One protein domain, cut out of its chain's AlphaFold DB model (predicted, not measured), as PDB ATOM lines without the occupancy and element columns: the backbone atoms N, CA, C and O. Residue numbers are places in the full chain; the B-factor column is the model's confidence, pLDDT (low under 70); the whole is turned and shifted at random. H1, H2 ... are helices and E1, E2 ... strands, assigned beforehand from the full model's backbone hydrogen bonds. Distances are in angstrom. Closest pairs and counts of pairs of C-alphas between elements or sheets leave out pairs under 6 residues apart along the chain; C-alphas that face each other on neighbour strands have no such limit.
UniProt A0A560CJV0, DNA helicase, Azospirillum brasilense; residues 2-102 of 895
ATOM      1  N   ALA A   2     -43.107  13.112  15.621       51.53
ATOM      2  CA  ALA A   2     -42.785  11.856  14.941       51.53
ATOM      3  C   ALA A   2     -42.881  12.049  13.416       51.53
ATOM      4  O   ALA A   2     -43.797  12.717  12.947       51.53
ATOM      5  N   ILE A   3     -41.920  11.507  12.666       60.38
ATOM      6  CA  ILE A   3     -41.880  11.555  11.197       60.38
ATOM      7  C   ILE A   3     -42.638  10.332  10.661       60.38
ATOM      8  O   ILE A   3     -42.359   9.214  11.091       60.38
ATOM      9  N   THR A   4     -43.563  10.519   9.720       63.53
ATOM     10  CA  THR A   4     -44.313   9.421   9.087       63.53
ATOM     11  C   THR A   4     -43.587   8.931   7.829       63.53
ATOM     12  O   THR A   4     -43.178   9.721   6.976       63.53
ATOM     13  N   TYR A   5     -43.449   7.610   7.681       73.25
ATOM     14  CA  TYR A   5     -42.716   6.979   6.580       73.25
ATOM     15  C   TYR A   5     -43.649   6.196   5.652       73.25
ATOM     16  O   TYR A   5     -44.476   5.409   6.107       73.25
ATOM     17  N   GLN A   6     -43.481   6.363   4.342       71.88
ATOM     18  CA  GLN A   6     -44.294   5.711   3.308       71.88
ATOM     19  C   GLN A   6     -43.408   5.079   2.228       71.88
ATOM     20  O   GLN A   6     -42.316   5.568   1.935       71.88
ATOM     21  N   ARG A   7     -43.871   3.982   1.616       79.75
ATOM     22  CA  ARG A   7     -43.144   3.257   0.559       79.75
ATOM     23  C   ARG A   7     -43.911   3.322  -0.751       79.75
ATOM     24  O   ARG A   7     -45.085   2.972  -0.795       79.75
ATOM     25  N   LEU A   8     -43.234   3.721  -1.826       77.06
ATOM     26  CA  LEU A   8     -43.818   3.684  -3.165       77.06
ATOM     27  C   LEU A   8     -43.640   2.303  -3.810       77.06
ATOM     28  O   LEU A   8     -42.676   1.583  -3.541       77.06
ATOM     29  N   LYS A   9     -44.552   1.948  -4.725       72.56
ATOM     30  CA  LYS A   9     -44.555   0.644  -5.418       72.56
ATOM     31  C   LYS A   9     -43.225   0.336  -6.118       72.56
ATOM     32  O   LYS A   9     -42.789  -0.814  -6.141       72.56
ATOM     33  N   ASP A  10     -42.583   1.353  -6.687       77.06
ATOM     34  CA  ASP A  10     -41.304   1.208  -7.382       77.06
ATOM     35  C   ASP A  10     -40.144   0.899  -6.427       77.06
ATOM     36  O   ASP A  10     -39.288   0.074  -6.760       77.06
ATOM     37  N   PHE A  11     -40.148   1.475  -5.221       86.75
ATOM     38  CA  PHE A  11     -39.191   1.132  -4.173       86.75
ATOM     39  C   PHE A  11     -39.320  -0.338  -3.768       86.75
ATOM     40  O   PHE A  11     -38.323  -1.060  -3.788       86.75
ATOM     41  N   ASP A  12     -40.537  -0.805  -3.476       79.75
ATOM     42  CA  ASP A  12     -40.769  -2.201  -3.087       79.75
ATOM     43  C   ASP A  12     -40.371  -3.174  -4.206       79.75
ATOM     44  O   ASP A  12     -39.692  -4.178  -3.959       79.75
ATOM     45  N   ARG A  13     -40.719  -2.852  -5.459       81.69
ATOM     46  CA  ARG A  13     -40.347  -3.658  -6.630       81.69
ATOM     47  C   ARG A  13     -38.829  -3.775  -6.772       81.69
ATOM     48  O   ARG A  13     -38.318  -4.877  -6.982       81.69
ATOM     49  N   GLN A  14     -38.102  -2.665  -6.646       88.88
ATOM     50  CA  GLN A  14     -36.643  -2.686  -6.737       88.88
ATOM     51  C   GLN A  14     -35.983  -3.359  -5.542       88.88
ATOM     52  O   GLN A  14     -35.012  -4.087  -5.724       88.88
ATOM     53  N   LEU A  15     -36.519  -3.191  -4.335       88.50
ATOM     54  CA  LEU A  15     -35.988  -3.846  -3.145       88.50
ATOM     55  C   LEU A  15     -36.010  -5.376  -3.302       88.50
ATOM     56  O   LEU A  15     -35.023  -6.051  -2.993       88.50
ATOM     57  N   VAL A  16     -37.103  -5.919  -3.850       85.88
ATOM     58  CA  VAL A  16     -37.221  -7.345  -4.193       85.88
ATOM     59  C   VAL A  16     -36.229  -7.731  -5.296       85.88
ATOM     60  O   VAL A  16     -35.520  -8.731  -5.157       85.88
ATOM     61  N   ALA A  17     -36.121  -6.928  -6.360       85.88
ATOM     62  CA  ALA A  17     -35.206  -7.192  -7.471       85.88
ATOM     63  C   ALA A  17     -33.728  -7.201  -7.039       85.88
ATOM     64  O   ALA A  17     -32.974  -8.102  -7.413       85.88
ATOM     65  N   LEU A  18     -33.306  -6.242  -6.210       88.31
ATOM     66  CA  LEU A  18     -31.954  -6.173  -5.650       88.31
ATOM     67  C   LEU A  18     -31.652  -7.382  -4.762       88.31
ATOM     68  O   LEU A  18     -30.553  -7.936  -4.830       88.31
ATOM     69  N   HIS A  19     -32.627  -7.834  -3.970       85.81
ATOM     70  CA  HIS A  19     -32.460  -9.017  -3.133       85.81
ATOM     71  C   HIS A  19     -32.280 -10.296  -3.969       85.81
ATOM     72  O   HIS A  19     -31.432 -11.124  -3.638       85.81
ATOM     73  N   ALA A  20     -33.016 -10.429  -5.078       83.88
ATOM     74  CA  ALA A  20     -32.958 -11.588  -5.970       83.88
ATOM     75  C   ALA A  20     -31.654 -11.687  -6.790       83.88
ATOM     76  O   ALA A  20     -31.223 -12.789  -7.122       83.88
ATOM     77  N   ARG A  21     -30.999 -10.558  -7.102       86.38
ATOM     78  CA  ARG A  21     -29.753 -10.514  -7.901       86.38
ATOM     79  C   ARG A  21     -28.523 -11.109  -7.187       86.38
ATOM     80  O   ARG A  21     -27.536 -11.410  -7.855       86.38
ATOM     81  N   GLY A  22     -28.564 -11.294  -5.863       78.31
ATOM     82  CA  GLY A  22     -27.463 -11.873  -5.079       78.31
ATOM     83  C   GLY A  22     -26.224 -10.966  -4.944       78.31
ATOM     84  O   GLY A  22     -26.139  -9.885  -5.521       78.31
ATOM     85  N   GLY A  23     -25.236 -11.382  -4.144       88.19
ATOM     86  CA  GLY A  23     -23.938 -10.695  -4.040       88.19
ATOM     87  C   GLY A  23     -24.006  -9.281  -3.437       88.19
ATOM     88  O   GLY A  23     -24.549  -9.084  -2.351       88.19
ATOM     89  N   ARG A  24     -23.404  -8.291  -4.115       84.38
ATOM     90  CA  ARG A  24     -23.392  -6.876  -3.681       84.38
ATOM     91  C   ARG A  24     -24.804  -6.252  -3.612       84.38
ATOM     92  O   ARG A  24     -25.128  -5.731  -2.547       84.38
ATOM     93  N   PRO A  25     -25.675  -6.356  -4.640       86.94
ATOM     94  CA  PRO A  25     -27.042  -5.826  -4.558       86.94
ATOM     95  C   PRO A  25     -27.875  -6.411  -3.406       86.94
ATOM     96  O   PRO A  25     -28.624  -5.684  -2.756       86.94
ATOM     97  N   GLN A  26     -27.688  -7.691  -3.065       88.50
ATOM     98  CA  GLN A  26     -28.392  -8.303  -1.932       88.50
ATOM     99  C   GLN A  26     -27.957  -7.721  -0.577       88.50
ATOM    100  O   GLN A  26     -28.791  -7.555   0.313       88.50
ATOM    101  N   LYS A  27     -26.672  -7.365  -0.414       86.25
ATOM    102  CA  LYS A  27     -26.186  -6.672   0.793       86.25
ATOM    103  C   LYS A  27     -26.829  -5.295   0.948       86.25
ATOM    104  O   LYS A  27     -27.237  -4.946   2.053       86.25
ATOM    105  N   VAL A  28     -26.973  -4.554  -0.152       87.75
ATOM    106  CA  VAL A  28     -27.665  -3.255  -0.171       87.75
ATOM    107  C   VAL A  28     -29.142  -3.421   0.197       87.75
ATOM    108  O   VAL A  28     -29.635  -2.710   1.069       87.75
ATOM    109  N   ALA A  29     -29.828  -4.417  -0.374       88.19
ATOM    110  CA  ALA A  29     -31.215  -4.723  -0.024       88.19
ATOM    111  C   ALA A  29     -31.383  -5.089   1.462       88.19
ATOM    112  O   ALA A  29     -32.337  -4.657   2.101       88.19
ATOM    113  N   ASN A  30     -30.448  -5.847   2.046       86.06
ATOM    114  CA  ASN A  30     -30.484  -6.175   3.474       86.06
ATOM    115  C   ASN A  30     -30.277  -4.937   4.356       86.06
ATOM    116  O   ASN A  30     -30.958  -4.796   5.365       86.06
ATOM    117  N   ARG A  31     -29.392  -4.014   3.960       86.75
ATOM    118  CA  ARG A  31     -29.199  -2.736   4.660       86.75
ATOM    119  C   ARG A  31     -30.468  -1.877   4.630       86.75
ATOM    120  O   ARG A  31     -30.836  -1.312   5.652       86.75
ATOM    121  N   LEU A  32     -31.163  -1.833   3.493       87.75
ATOM    122  CA  LEU A  32     -32.459  -1.158   3.372       87.75
ATOM    123  C   LEU A  32     -33.551  -1.837   4.214       87.75
ATOM    124  O   LEU A  32     -34.370  -1.144   4.800       87.75
ATOM    125  N   LYS A  33     -33.550  -3.170   4.342       85.50
ATOM    126  CA  LYS A  33     -34.476  -3.883   5.243       85.50
ATOM    127  C   LYS A  33     -34.245  -3.545   6.718       85.50
ATOM    128  O   LYS A  33     -35.216  -3.419   7.448       85.50
ATOM    129  N   VAL A  34     -32.990  -3.374   7.146       82.81
ATOM    130  CA  VAL A  34     -32.669  -2.908   8.510       82.81
ATOM    131  C   VAL A  34     -33.156  -1.475   8.717       82.81
ATOM    132  O   VAL A  34     -33.797  -1.199   9.717       82.81
ATOM    133  N   LEU A  35     -32.945  -0.592   7.738       83.75
ATOM    134  CA  LEU A  35     -33.480   0.770   7.779       83.75
ATOM    135  C   LEU A  35     -35.014   0.782   7.920       83.75
ATOM    136  O   LEU A  35     -35.546   1.531   8.729       83.75
ATOM    137  N   ILE A  36     -35.720  -0.055   7.152       80.62
ATOM    138  CA  ILE A  36     -37.183  -0.203   7.249       80.62
ATOM    139  C   ILE A  36     -37.581  -0.723   8.632       80.62
ATOM    140  O   ILE A  36     -38.518  -0.206   9.227       80.62
ATOM    141  N   TYR A  37     -36.849  -1.700   9.167       75.12
ATOM    142  CA  TYR A  37     -37.088  -2.221  10.509       75.12
ATOM    143  C   TYR A  37     -36.924  -1.133  11.582       75.12
ATOM    144  O   TYR A  37     -37.794  -0.988  12.434       75.12
ATOM    145  N   ASP A  38     -35.864  -0.327  11.508       75.62
ATOM    146  CA  ASP A  38     -35.620   0.778  12.444       75.62
ATOM    147  C   ASP A  38     -36.717   1.853  12.360       75.62
ATOM    148  O   ASP A  38     -37.125   2.406  13.383       75.62
ATOM    149  N   ILE A  39     -37.220   2.122  11.151       75.25
ATOM    150  CA  ILE A  39     -38.368   3.003  10.907       75.25
ATOM    151  C   ILE A  39     -39.634   2.439  11.572       75.25
ATOM    152  O   ILE A  39     -40.313   3.148  12.309       75.25
ATOM    153  N   GLU A  40     -39.933   1.154  11.367       66.69
ATOM    154  CA  GLU A  40     -41.121   0.486  11.920       66.69
ATOM    155  C   GLU A  40     -41.104   0.380  13.457       66.69
ATOM    156  O   GLU A  40     -42.155   0.180  14.067       66.69
ATOM    157  N   HIS A  41     -39.934   0.530  14.087       65.69
ATOM    158  CA  HIS A  41     -39.743   0.457  15.541       65.69
ATOM    159  C   HIS A  41     -39.417   1.822  16.178       65.69
ATOM    160  O   HIS A  41     -38.988   1.870  17.330       65.69
ATOM    161  N   GLY A  42     -39.648   2.928  15.459       54.41
ATOM    162  CA  GLY A  42     -39.648   4.279  16.032       54.41
ATOM    163  C   GLY A  42     -38.266   4.859  16.346       54.41
ATOM    164  O   GLY A  42     -38.133   5.647  17.279       54.41
ATOM    165  N   SER A  43     -37.227   4.480  15.597       68.19
ATOM    166  CA  SER A  43     -35.888   5.068  15.743       68.19
ATOM    167  C   SER A  43     -35.896   6.580  15.475       68.19
ATOM    168  O   SER A  43     -36.417   7.028  14.457       68.19
ATOM    169  N   GLU A  44     -35.262   7.377  16.345       52.03
ATOM    170  CA  GLU A  44     -35.225   8.846  16.221       52.03
ATOM    171  C   GLU A  44     -34.400   9.350  15.019       52.03
ATOM    172  O   GLU A  44     -34.571  10.491  14.591       52.03
ATOM    173  N   LEU A  45     -33.480   8.542  14.467       64.12
ATOM    174  CA  LEU A  45     -32.554   8.969  13.401       64.12
ATOM    175  C   LEU A  45     -32.234   7.845  12.384       64.12
ATOM    176  O   LEU A  45     -31.067   7.452  12.250       64.12
ATOM    177  N   PRO A  46     -33.218   7.338  11.618       69.69
ATOM    178  CA  PRO A  46     -33.033   6.157  10.766       69.69
ATOM    179  C   PRO A  46     -32.017   6.382   9.633       69.69
ATOM    180  O   PRO A  46     -31.239   5.489   9.297       69.69
ATOM    181  N   PHE A  47     -31.916   7.599   9.089       78.44
ATOM    182  CA  PHE A  47     -30.983   7.911   7.995       78.44
ATOM    183  C   PHE A  47     -29.580   8.340   8.446       78.44
ATOM    184  O   PHE A  47     -28.735   8.610   7.596       78.44
ATOM    185  N   ARG A  48     -29.273   8.384   9.754       71.44
ATOM    186  CA  ARG A  48     -28.002   8.943  10.275       71.44
ATOM    187  C   ARG A  48     -26.745   8.287   9.702       71.44
ATOM    188  O   ARG A  48     -25.681   8.898   9.669       71.44
ATOM    189  N   THR A  49     -26.855   7.028   9.289       72.44
ATOM    190  CA  THR A  49     -25.738   6.240   8.747       72.44
ATOM    191  C   THR A  49     -25.554   6.395   7.234       72.44
ATOM    192  O   THR A  49     -24.648   5.778   6.664       72.44
ATOM    193  N   LEU A  50     -26.405   7.185   6.572       82.50
ATOM    194  CA  LEU A  50     -26.400   7.405   5.131       82.50
ATOM    195  C   LEU A  50     -25.948   8.830   4.814       82.50
ATOM    196  O   LEU A  50     -26.458   9.802   5.362       82.50
ATOM    197  N   SER A  51     -24.987   8.960   3.902       81.75
ATOM    198  CA  SER A  51     -24.536  10.259   3.404       81.75
ATOM    199  C   SER A  51     -25.418  10.725   2.249       81.75
ATOM    200  O   SER A  51     -25.694   9.950   1.333       81.75
ATOM    201  N   VAL A  52     -25.817  11.995   2.255       84.81
ATOM    202  CA  VAL A  52     -26.503  12.632   1.119       84.81
ATOM    203  C   VAL A  52     -25.487  12.905   0.005       84.81
ATOM    204  O   VAL A  52     -24.334  13.236   0.278       84.81
ATOM    205  N   THR A  53     -25.875  12.741  -1.260       77.94
ATOM    206  CA  THR A  53     -24.978  13.024  -2.390       77.94
ATOM    207  C   THR A  53     -24.745  14.529  -2.572       77.94
ATOM    208  O   THR A  53     -25.681  15.308  -2.447       77.94
ATOM    209  N   ASN A  54     -23.523  14.930  -2.948       53.50
ATOM    210  CA  ASN A  54     -23.072  16.335  -3.005       53.50
ATOM    211  C   ASN A  54     -23.853  17.267  -3.951       53.50
ATOM    212  O   ASN A  54     -23.756  18.483  -3.812       53.50
ATOM    213  N   ASN A  55     -24.600  16.719  -4.910       57.28
ATOM    214  CA  ASN A  55     -25.408  17.495  -5.846       57.28
ATOM    215  C   ASN A  55     -26.875  17.322  -5.446       57.28
ATOM    216  O   ASN A  55     -27.383  16.197  -5.502       57.28
ATOM    217  N   GLY A  56     -27.529  18.410  -5.031       59.50
ATOM    218  CA  GLY A  56     -28.978  18.431  -4.818       59.50
ATOM    219  C   GLY A  56     -29.727  17.927  -6.058       59.50
ATOM    220  O   GLY A  56     -29.210  17.996  -7.174       59.50
ATOM    221  N   GLU A  57     -30.917  17.369  -5.861       78.69
ATOM    222  CA  GLU A  57     -31.707  16.756  -6.927       78.69
ATOM    223  C   GLU A  57     -32.933  17.621  -7.224       78.69
ATOM    224  O   GLU A  57     -33.883  17.622  -6.455       78.69
ATOM    225  N   SER A  58     -32.898  18.380  -8.322       73.75
ATOM    226  CA  SER A  58     -33.934  19.369  -8.662       73.75
ATOM    227  C   SER A  58     -35.008  18.844  -9.618       73.75
ATOM    228  O   SER A  58     -35.894  19.593 -10.018       73.75
ATOM    229  N   ARG A  59     -34.916  17.579 -10.053       79.00
ATOM    230  CA  ARG A  59     -35.890  16.957 -10.971       79.00
ATOM    231  C   ARG A  59     -37.229  16.629 -10.305       79.00
ATOM    232  O   ARG A  59     -38.239  16.521 -10.997       79.00
ATOM    233  N   ILE A  60     -37.218  16.448  -8.989       78.69
ATOM    234  CA  ILE A  60     -38.382  16.182  -8.142       78.69
ATOM    235  C   ILE A  60     -38.267  17.135  -6.957       78.69
ATOM    236  O   ILE A  60     -37.184  17.250  -6.380       78.69
ATOM    237  N   ASP A  61     -39.352  17.817  -6.612       71.94
ATOM    238  CA  ASP A  61     -39.332  18.744  -5.487       71.94
ATOM    239  C   ASP A  61     -39.153  17.997  -4.153       71.94
ATOM    240  O   ASP A  61     -39.566  16.843  -4.012       71.94
ATOM    241  N   HIS A  62     -38.479  18.622  -3.187       79.12
ATOM    242  CA  HIS A  62     -38.153  18.017  -1.884       79.12
ATOM    243  C   HIS A  62     -37.403  16.665  -1.952       79.12
ATOM    244  O   HIS A  62     -37.429  15.859  -1.012       79.12
ATOM    245  N   CYS A  63     -36.716  16.398  -3.065       85.06
ATOM    246  CA  CYS A  63     -36.003  15.150  -3.291       85.06
ATOM    247  C   CYS A  63     -34.650  15.114  -2.569       85.06
ATOM    248  O   CYS A  63     -33.812  16.008  -2.700       85.06
ATOM    249  N   VAL A  64     -34.400  14.021  -1.851       85.94
ATOM    250  CA  VAL A  64     -33.123  13.727  -1.202       85.94
ATOM    251  C   VAL A  64     -32.589  12.394  -1.703       85.94
ATOM    252  O   VAL A  64     -33.278  11.374  -1.730       85.94
ATOM    253  N   LYS A  65     -31.322  12.410  -2.122       89.81
ATOM    254  CA  LYS A  65     -30.621  11.256  -2.682       89.81
ATOM    255  C   LYS A  65     -29.522  10.805  -1.728       89.81
ATOM    256  O   LYS A  65     -28.522  11.502  -1.538       89.81
ATOM    257  N   TYR A  66     -29.698   9.622  -1.152       89.38
ATOM    258  CA  TYR A  66     -28.762   9.012  -0.214       89.38
ATOM    259  C   TYR A  66     -27.823   8.027  -0.921       89.38
ATOM    260  O   TYR A  66     -28.228   7.272  -1.810       89.38
ATOM    261  N   ASP A  67     -26.559   8.010  -0.505       87.69
ATOM    262  CA  ASP A  67     -25.556   7.030  -0.919       87.69
ATOM    263  C   ASP A  67     -25.652   5.769  -0.045       87.69
ATOM    264  O   ASP A  67     -25.462   5.821   1.172       87.69
ATOM    265  N   LEU A  68     -25.942   4.621  -0.666       86.69
ATOM    266  CA  LEU A  68     -26.028   3.327   0.017       86.69
ATOM    267  C   LEU A  68     -24.689   2.564   0.046       86.69
ATOM    268  O   LEU A  68     -24.603   1.512   0.688       86.69
ATOM    269  N   GLY A  69     -23.647   3.092  -0.604       81.00
ATOM    270  CA  GLY A  69     -22.368   2.430  -0.864       81.00
ATOM    271  C   GLY A  69     -22.361   1.619  -2.166       81.00
ATOM    272  O   GLY A  69     -23.407   1.351  -2.760       81.00
ATOM    273  N   ASP A  70     -21.166   1.238  -2.633       79.38
ATOM    274  CA  ASP A  70     -20.946   0.357  -3.798       79.38
ATOM    275  C   ASP A  70     -21.653   0.792  -5.104       79.38
ATOM    276  O   ASP A  70     -21.970  -0.036  -5.959       79.38
ATOM    277  N   GLY A  71     -21.898   2.096  -5.272       84.44
ATOM    278  CA  GLY A  71     -22.562   2.662  -6.452       84.44
ATOM    279  C   GLY A  71     -24.093   2.604  -6.426       84.44
ATOM    280  O   GLY A  71     -24.715   2.866  -7.455       84.44
ATOM    281  N   TYR A  72     -24.709   2.289  -5.279       91.12
ATOM    282  CA  TYR A  72     -26.164   2.254  -5.102       91.12
ATOM    283  C   TYR A  72     -26.700   3.512  -4.417       91.12
ATOM    284  O   TYR A  72     -26.017   4.142  -3.605       91.12
ATOM    285  N   ARG A  73     -27.932   3.895  -4.745       91.69
ATOM    286  CA  ARG A  73     -28.596   5.103  -4.250       91.69
ATOM    287  C   ARG A  73     -30.004   4.784  -3.753       91.69
ATOM    288  O   ARG A  73     -30.650   3.871  -4.267       91.69
ATOM    289  N   LEU A  74     -30.453   5.549  -2.763       91.69
ATOM    290  CA  LEU A  74     -31.842   5.620  -2.309       91.69
ATOM    291  C   LEU A  74     -32.368   7.019  -2.624       91.69
ATOM    292  O   LEU A  74     -31.721   8.007  -2.283       91.69
ATOM    293  N   VAL A  75     -33.528   7.088  -3.266       90.44
ATOM    294  CA  VAL A  75     -34.237   8.334  -3.556       90.44
ATOM    295  C   VAL A  75     -35.429   8.443  -2.628       90.44
ATOM    296  O   VAL A  75     -36.236   7.510  -2.547       90.44
ATOM    297  N   THR A  76     -35.546   9.586  -1.964       87.88
ATOM    298  CA  THR A  76     -36.689   9.920  -1.121       87.88
ATOM    299  C   THR A  76     -37.255  11.281  -1.467       87.88
ATOM    300  O   THR A  76     -36.499  12.174  -1.831       87.88
ATOM    301  N   VAL A  77     -38.551  11.469  -1.250       82.81
ATOM    302  CA  VAL A  77     -39.174  12.798  -1.174       82.81
ATOM    303  C   VAL A  77     -39.529  13.038   0.286       82.81
ATOM    304  O   VAL A  77     -40.136  12.163   0.903       82.81
ATOM    305  N   GLN A  78     -39.084  14.149   0.871       79.50
ATOM    306  CA  GLN A  78     -39.237  14.364   2.312       79.50
ATOM    307  C   GLN A  78     -39.355  15.836   2.724       79.50
ATOM    308  O   GLN A  78     -38.686  16.697   2.161       79.50
ATOM    309  N   ASN A  79     -40.138  16.100   3.771       74.38
ATOM    310  CA  ASN A  79     -40.146  17.363   4.518       74.38
ATOM    311  C   ASN A  79     -39.880  17.085   6.013       74.38
ATOM    312  O   ASN A  79     -39.450  15.994   6.381       74.38
ATOM    313  N   GLU A  80     -40.122  18.059   6.894       62.81
ATOM    314  CA  GLU A  80     -39.935  17.881   8.345       62.81
ATOM    315  C   GLU A  80     -40.889  16.839   8.975       62.81
ATOM    316  O   GLU A  80     -40.705  16.469  10.133       62.81
ATOM    317  N   ARG A  81     -41.905  16.362   8.233       65.94
ATOM    318  CA  ARG A  81     -43.020  15.535   8.732       65.94
ATOM    319  C   ARG A  81     -43.162  14.179   8.031       65.94
ATOM    320  O   ARG A  81     -43.500  13.200   8.689       65.94
ATOM    321  N   PHE A  82     -42.894  14.100   6.730       71.19
ATOM    322  CA  PHE A  82     -43.081  12.905   5.905       71.19
ATOM    323  C   PHE A  82     -41.798  12.508   5.185       71.19
ATOM    324  O   PHE A  82     -41.071  13.367   4.684       71.19
ATOM    325  N   VAL A  83     -41.562  11.200   5.064       78.56
ATOM    326  CA  VAL A  83     -40.502  10.636   4.222       78.56
ATOM    327  C   VAL A  83     -41.055   9.517   3.344       78.56
ATOM    328  O   VAL A  83     -41.478   8.466   3.828       78.56
ATOM    329  N   PHE A  84     -40.986   9.710   2.031       78.88
ATOM    330  CA  PHE A  84     -41.364   8.714   1.035       78.88
ATOM    331  C   PHE A  84     -40.126   8.004   0.506       78.88
ATOM    332  O   PHE A  84     -39.232   8.635  -0.047       78.88
ATOM    333  N   LEU A  85     -40.084   6.682   0.629       85.56
ATOM    334  CA  LEU A  85     -39.083   5.839  -0.012       85.56
ATOM    335  C   LEU A  85     -39.525   5.605  -1.463       85.56
ATOM    336  O   LEU A  85     -40.426   4.804  -1.723       85.56
ATOM    337  N   CYS A  86     -38.922   6.339  -2.403       83.75
ATOM    338  CA  CYS A  86     -39.387   6.389  -3.789       83.75
ATOM    339  C   CYS A  86     -38.750   5.317  -4.672       83.75
ATOM    340  O   CYS A  86     -39.450   4.606  -5.390       83.75
ATOM    341  N   PHE A  87     -37.423   5.183  -4.610       90.69
ATOM    342  CA  PHE A  87     -36.676   4.262  -5.467       90.69
ATOM    343  C   PHE A  87     -35.333   3.867  -4.850       90.69
ATOM    344  O   PHE A  87     -34.719   4.650  -4.127       90.69
ATOM    345  N   CYS A  88     -34.838   2.671  -5.172       91.12
ATOM    346  CA  CYS A  88     -33.463   2.275  -4.877       91.12
ATOM    347  C   CYS A  88     -32.840   1.510  -6.054       91.12
ATOM    348  O   CYS A  88     -33.516   0.726  -6.717       91.12
ATOM    349  N   GLY A  89     -31.554   1.726  -6.331       91.75
ATOM    350  CA  GLY A  89     -30.878   1.090  -7.470       91.75
ATOM    351  C   GLY A  89     -29.436   1.545  -7.644       91.75
ATOM    352  O   GLY A  89     -28.905   2.268  -6.800       91.75
ATOM    353  N   THR A  90     -28.772   1.120  -8.722       90.44
ATOM    354  CA  THR A  90     -27.449   1.667  -9.082       90.44
ATOM    355  C   THR A  90     -27.546   3.148  -9.452       90.44
ATOM    356  O   THR A  90     -28.640   3.667  -9.683       90.44
ATOM    357  N   HIS A  91     -26.412   3.843  -9.537       85.31
ATOM    358  CA  HIS A  91     -26.361   5.229 -10.009       85.31
ATOM    359  C   HIS A  91     -27.106   5.416 -11.343       85.31
ATOM    360  O   HIS A  91     -28.001   6.252 -11.418       85.31
ATOM    361  N   ASP A  92     -26.829   4.570 -12.337       84.94
ATOM    362  CA  ASP A  92     -27.433   4.663 -13.673       84.94
ATOM    363  C   ASP A  92     -28.912   4.243 -13.703       84.94
ATOM    364  O   ASP A  92     -29.691   4.722 -14.526       84.94
ATOM    365  N   GLU A  93     -29.327   3.298 -12.851       87.62
ATOM    366  CA  GLU A  93     -30.746   2.945 -12.684       87.62
ATOM    367  C   GLU A  93     -31.515   4.094 -12.026       87.62
ATOM    368  O   GLU A  93     -32.612   4.431 -12.463       87.62
ATOM    369  N   THR A  94     -30.909   4.722 -11.021       87.50
ATOM    370  CA  THR A  94     -31.490   5.846 -10.286       87.50
ATOM    371  C   THR A  94     -31.614   7.079 -11.168       87.50
ATOM    372  O   THR A  94     -32.651   7.731 -11.155       87.50
ATOM    373  N   ASP A  95     -30.591   7.387 -11.964       84.69
ATOM    374  CA  ASP A  95     -30.614   8.546 -12.854       84.69
ATOM    375  C   ASP A  95     -31.665   8.393 -13.964       84.69
ATOM    376  O   ASP A  95     -32.443   9.312 -14.212       84.69
ATOM    377  N   ARG A  96     -31.785   7.191 -14.548       81.62
ATOM    378  CA  ARG A  96     -32.869   6.869 -15.491       81.62
ATOM    379  C   ARG A  96     -34.251   6.952 -14.849       81.62
ATOM    380  O   ARG A  96     -35.184   7.416 -15.498       81.62
ATOM    381  N   TRP A  97     -34.392   6.500 -13.602       85.38
ATOM    382  CA  TRP A  97     -35.663   6.589 -12.884       85.38
ATOM    383  C   TRP A  97     -36.054   8.048 -12.630       85.38
ATOM    384  O   TRP A  97     -37.171   8.432 -12.962       85.38
ATOM    385  N   LEU A  98     -35.121   8.873 -12.145       82.50
ATOM    386  CA  LEU A  98     -35.335  10.306 -11.915       82.50
ATOM    387  C   LEU A  98     -35.700  11.053 -13.201       82.50
ATOM    388  O   LEU A  98     -36.554  11.931 -13.180       82.50
ATOM    389  N   GLU A  99     -35.090  10.685 -14.328       77.31
ATOM    390  CA  GLU A  99     -35.417  11.265 -15.631       77.31
ATOM    391  C   GLU A  99     -36.843  10.912 -16.091       77.31
ATOM    392  O   GLU A  99     -37.524  11.755 -16.671       77.31
ATOM    393  N   GLY A 100     -37.317   9.696 -15.799       68.88
ATOM    394  CA  GLY A 100     -38.685   9.253 -16.106       68.88
ATOM    395  C   GLY A 100     -39.764   9.747 -15.133       68.88
ATOM    396  O   GLY A 100     -40.950   9.627 -15.439       68.88
ATOM    397  N   HIS A 101     -39.363  10.299 -13.984       75.31
ATOM    398  CA  HIS A 101     -40.251  10.723 -12.894       75.31
ATOM    399  C   HIS A 101     -40.084  12.210 -12.545       75.31
ATOM    400  O   HIS A 101     -40.294  12.613 -11.404       75.31
ATOM    401  N   LYS A 102     -39.692  13.044 -13.514       76.12
ATOM    402  CA  LYS A 102     -39.631  14.501 -13.328       76.12
ATOM    403  C   LYS A 102     -41.000  15.060 -12.937       76.12
ATOM    404  O   LYS A 102     -42.002  14.678 -13.532       76.12
TER     405      LYS A 102
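What this domain is: This is residues 2 to 102 of the 895 residues of the protein "DNA helicase" of Azospirillum brasilense (UniProt A0A560CJV0). A strongly twisted sheet of four strands has the long helix H2 along one face and the shorter helix H3 slantwise over the other, while H1 packs beside E4 and, with residues 15 to 20, on H2. These are three layers, with helices on both faces of the sheet; a long stretch without named elements, residues 41 to 62, joins H2 to the edge strand E2. The 101 printed residues hold three named helices and four named strands, in the order E1 H1 H2 E2 E3 E4 H3, and the class is mixed, helices and strands. The sheet runs E1 E4 E3 E2 and is mixed. The whole is compact, with a radius of gyration of the C-alphas of 12.7 A, and rounded, spanning 34 by 30 by 25 A.

How they stand to each other: E2, residues 63 to 69, E3, residues 72 to 78, and E4, residues 82 to 90, form a meander, each strand the antiparallel neighbour of the one before. E2 and E3 are a hairpin, with N 66 and O 74 at 2.8 A and N 74 and O 66 at 3.0 A, within hydrogen-bond range. E3 and E4 are a hairpin too, with N 75 and O 87 at 2.8 A. E1, residues 4 to 7, is parallel to E4 at 35 degrees, with N 83 and O 4 at 2.9 A. H2, residues 23 to 40, is on the sheet at a height of 8.9 A, over E3 and along the strands, at 17 degrees to E3 on the local plane; the closest C-alphas of H2 and E3, those of Val 28 and Tyr 72, are 7.5 A apart. H3, residues 91 to 100, is on the opposite face at a height of 8.4 A, over E4 and only just over E3, where 3 of its C-alphas fall. It runs slantwise to the strands, but only just, at 32 degrees to E4 on the local plane. H1, residues 9 to 20, is on the sheet but stands at the sheet's level, only just, with a height of 3.6 A; its closest C-alphas to E4 are those of Phe 11 and Phe 87, 4.2 A apart. With residues 15 to 20 alone H1 touches H2, opposite ways at a steep tilt of 46 degrees, the closest C-alphas being those of His 19 and Gln 26, 4.3 A apart. H3 is apart from H1 and H2. In H1, H2 and H3 every O i to N i+4 pair is within hydrogen-bond range.

Where its parts are: E1 begins at C-alpha 4, (-44.313, 9.421, 9.087), and measures 10.6 A. H1 is 16.9 A long and H2 26.0 A, from C-alpha 23 at (-23.938, -10.695, -4.040). E2 measures 18.8 A, E3 19.3 A and E4 24.4 A. H3, 14.3 A, ends at C-alpha 100, (-38.685, 9.253, -16.106).

The domain as a whole: The C-alphas farthest apart, those of Gly 23 and Glu 80, are 35.0 A apart. The printed part has no cut. The link from H2 to E2 is long, and its residues 51 to 52 pair antiparallel with residues 66 to 67 of E2; the other links are tight. Mean pLDDT of the printed part is 79.5, with residues 2 to 4, 40 to 46, 54 to 56, 80 to 81 and 100 under 70.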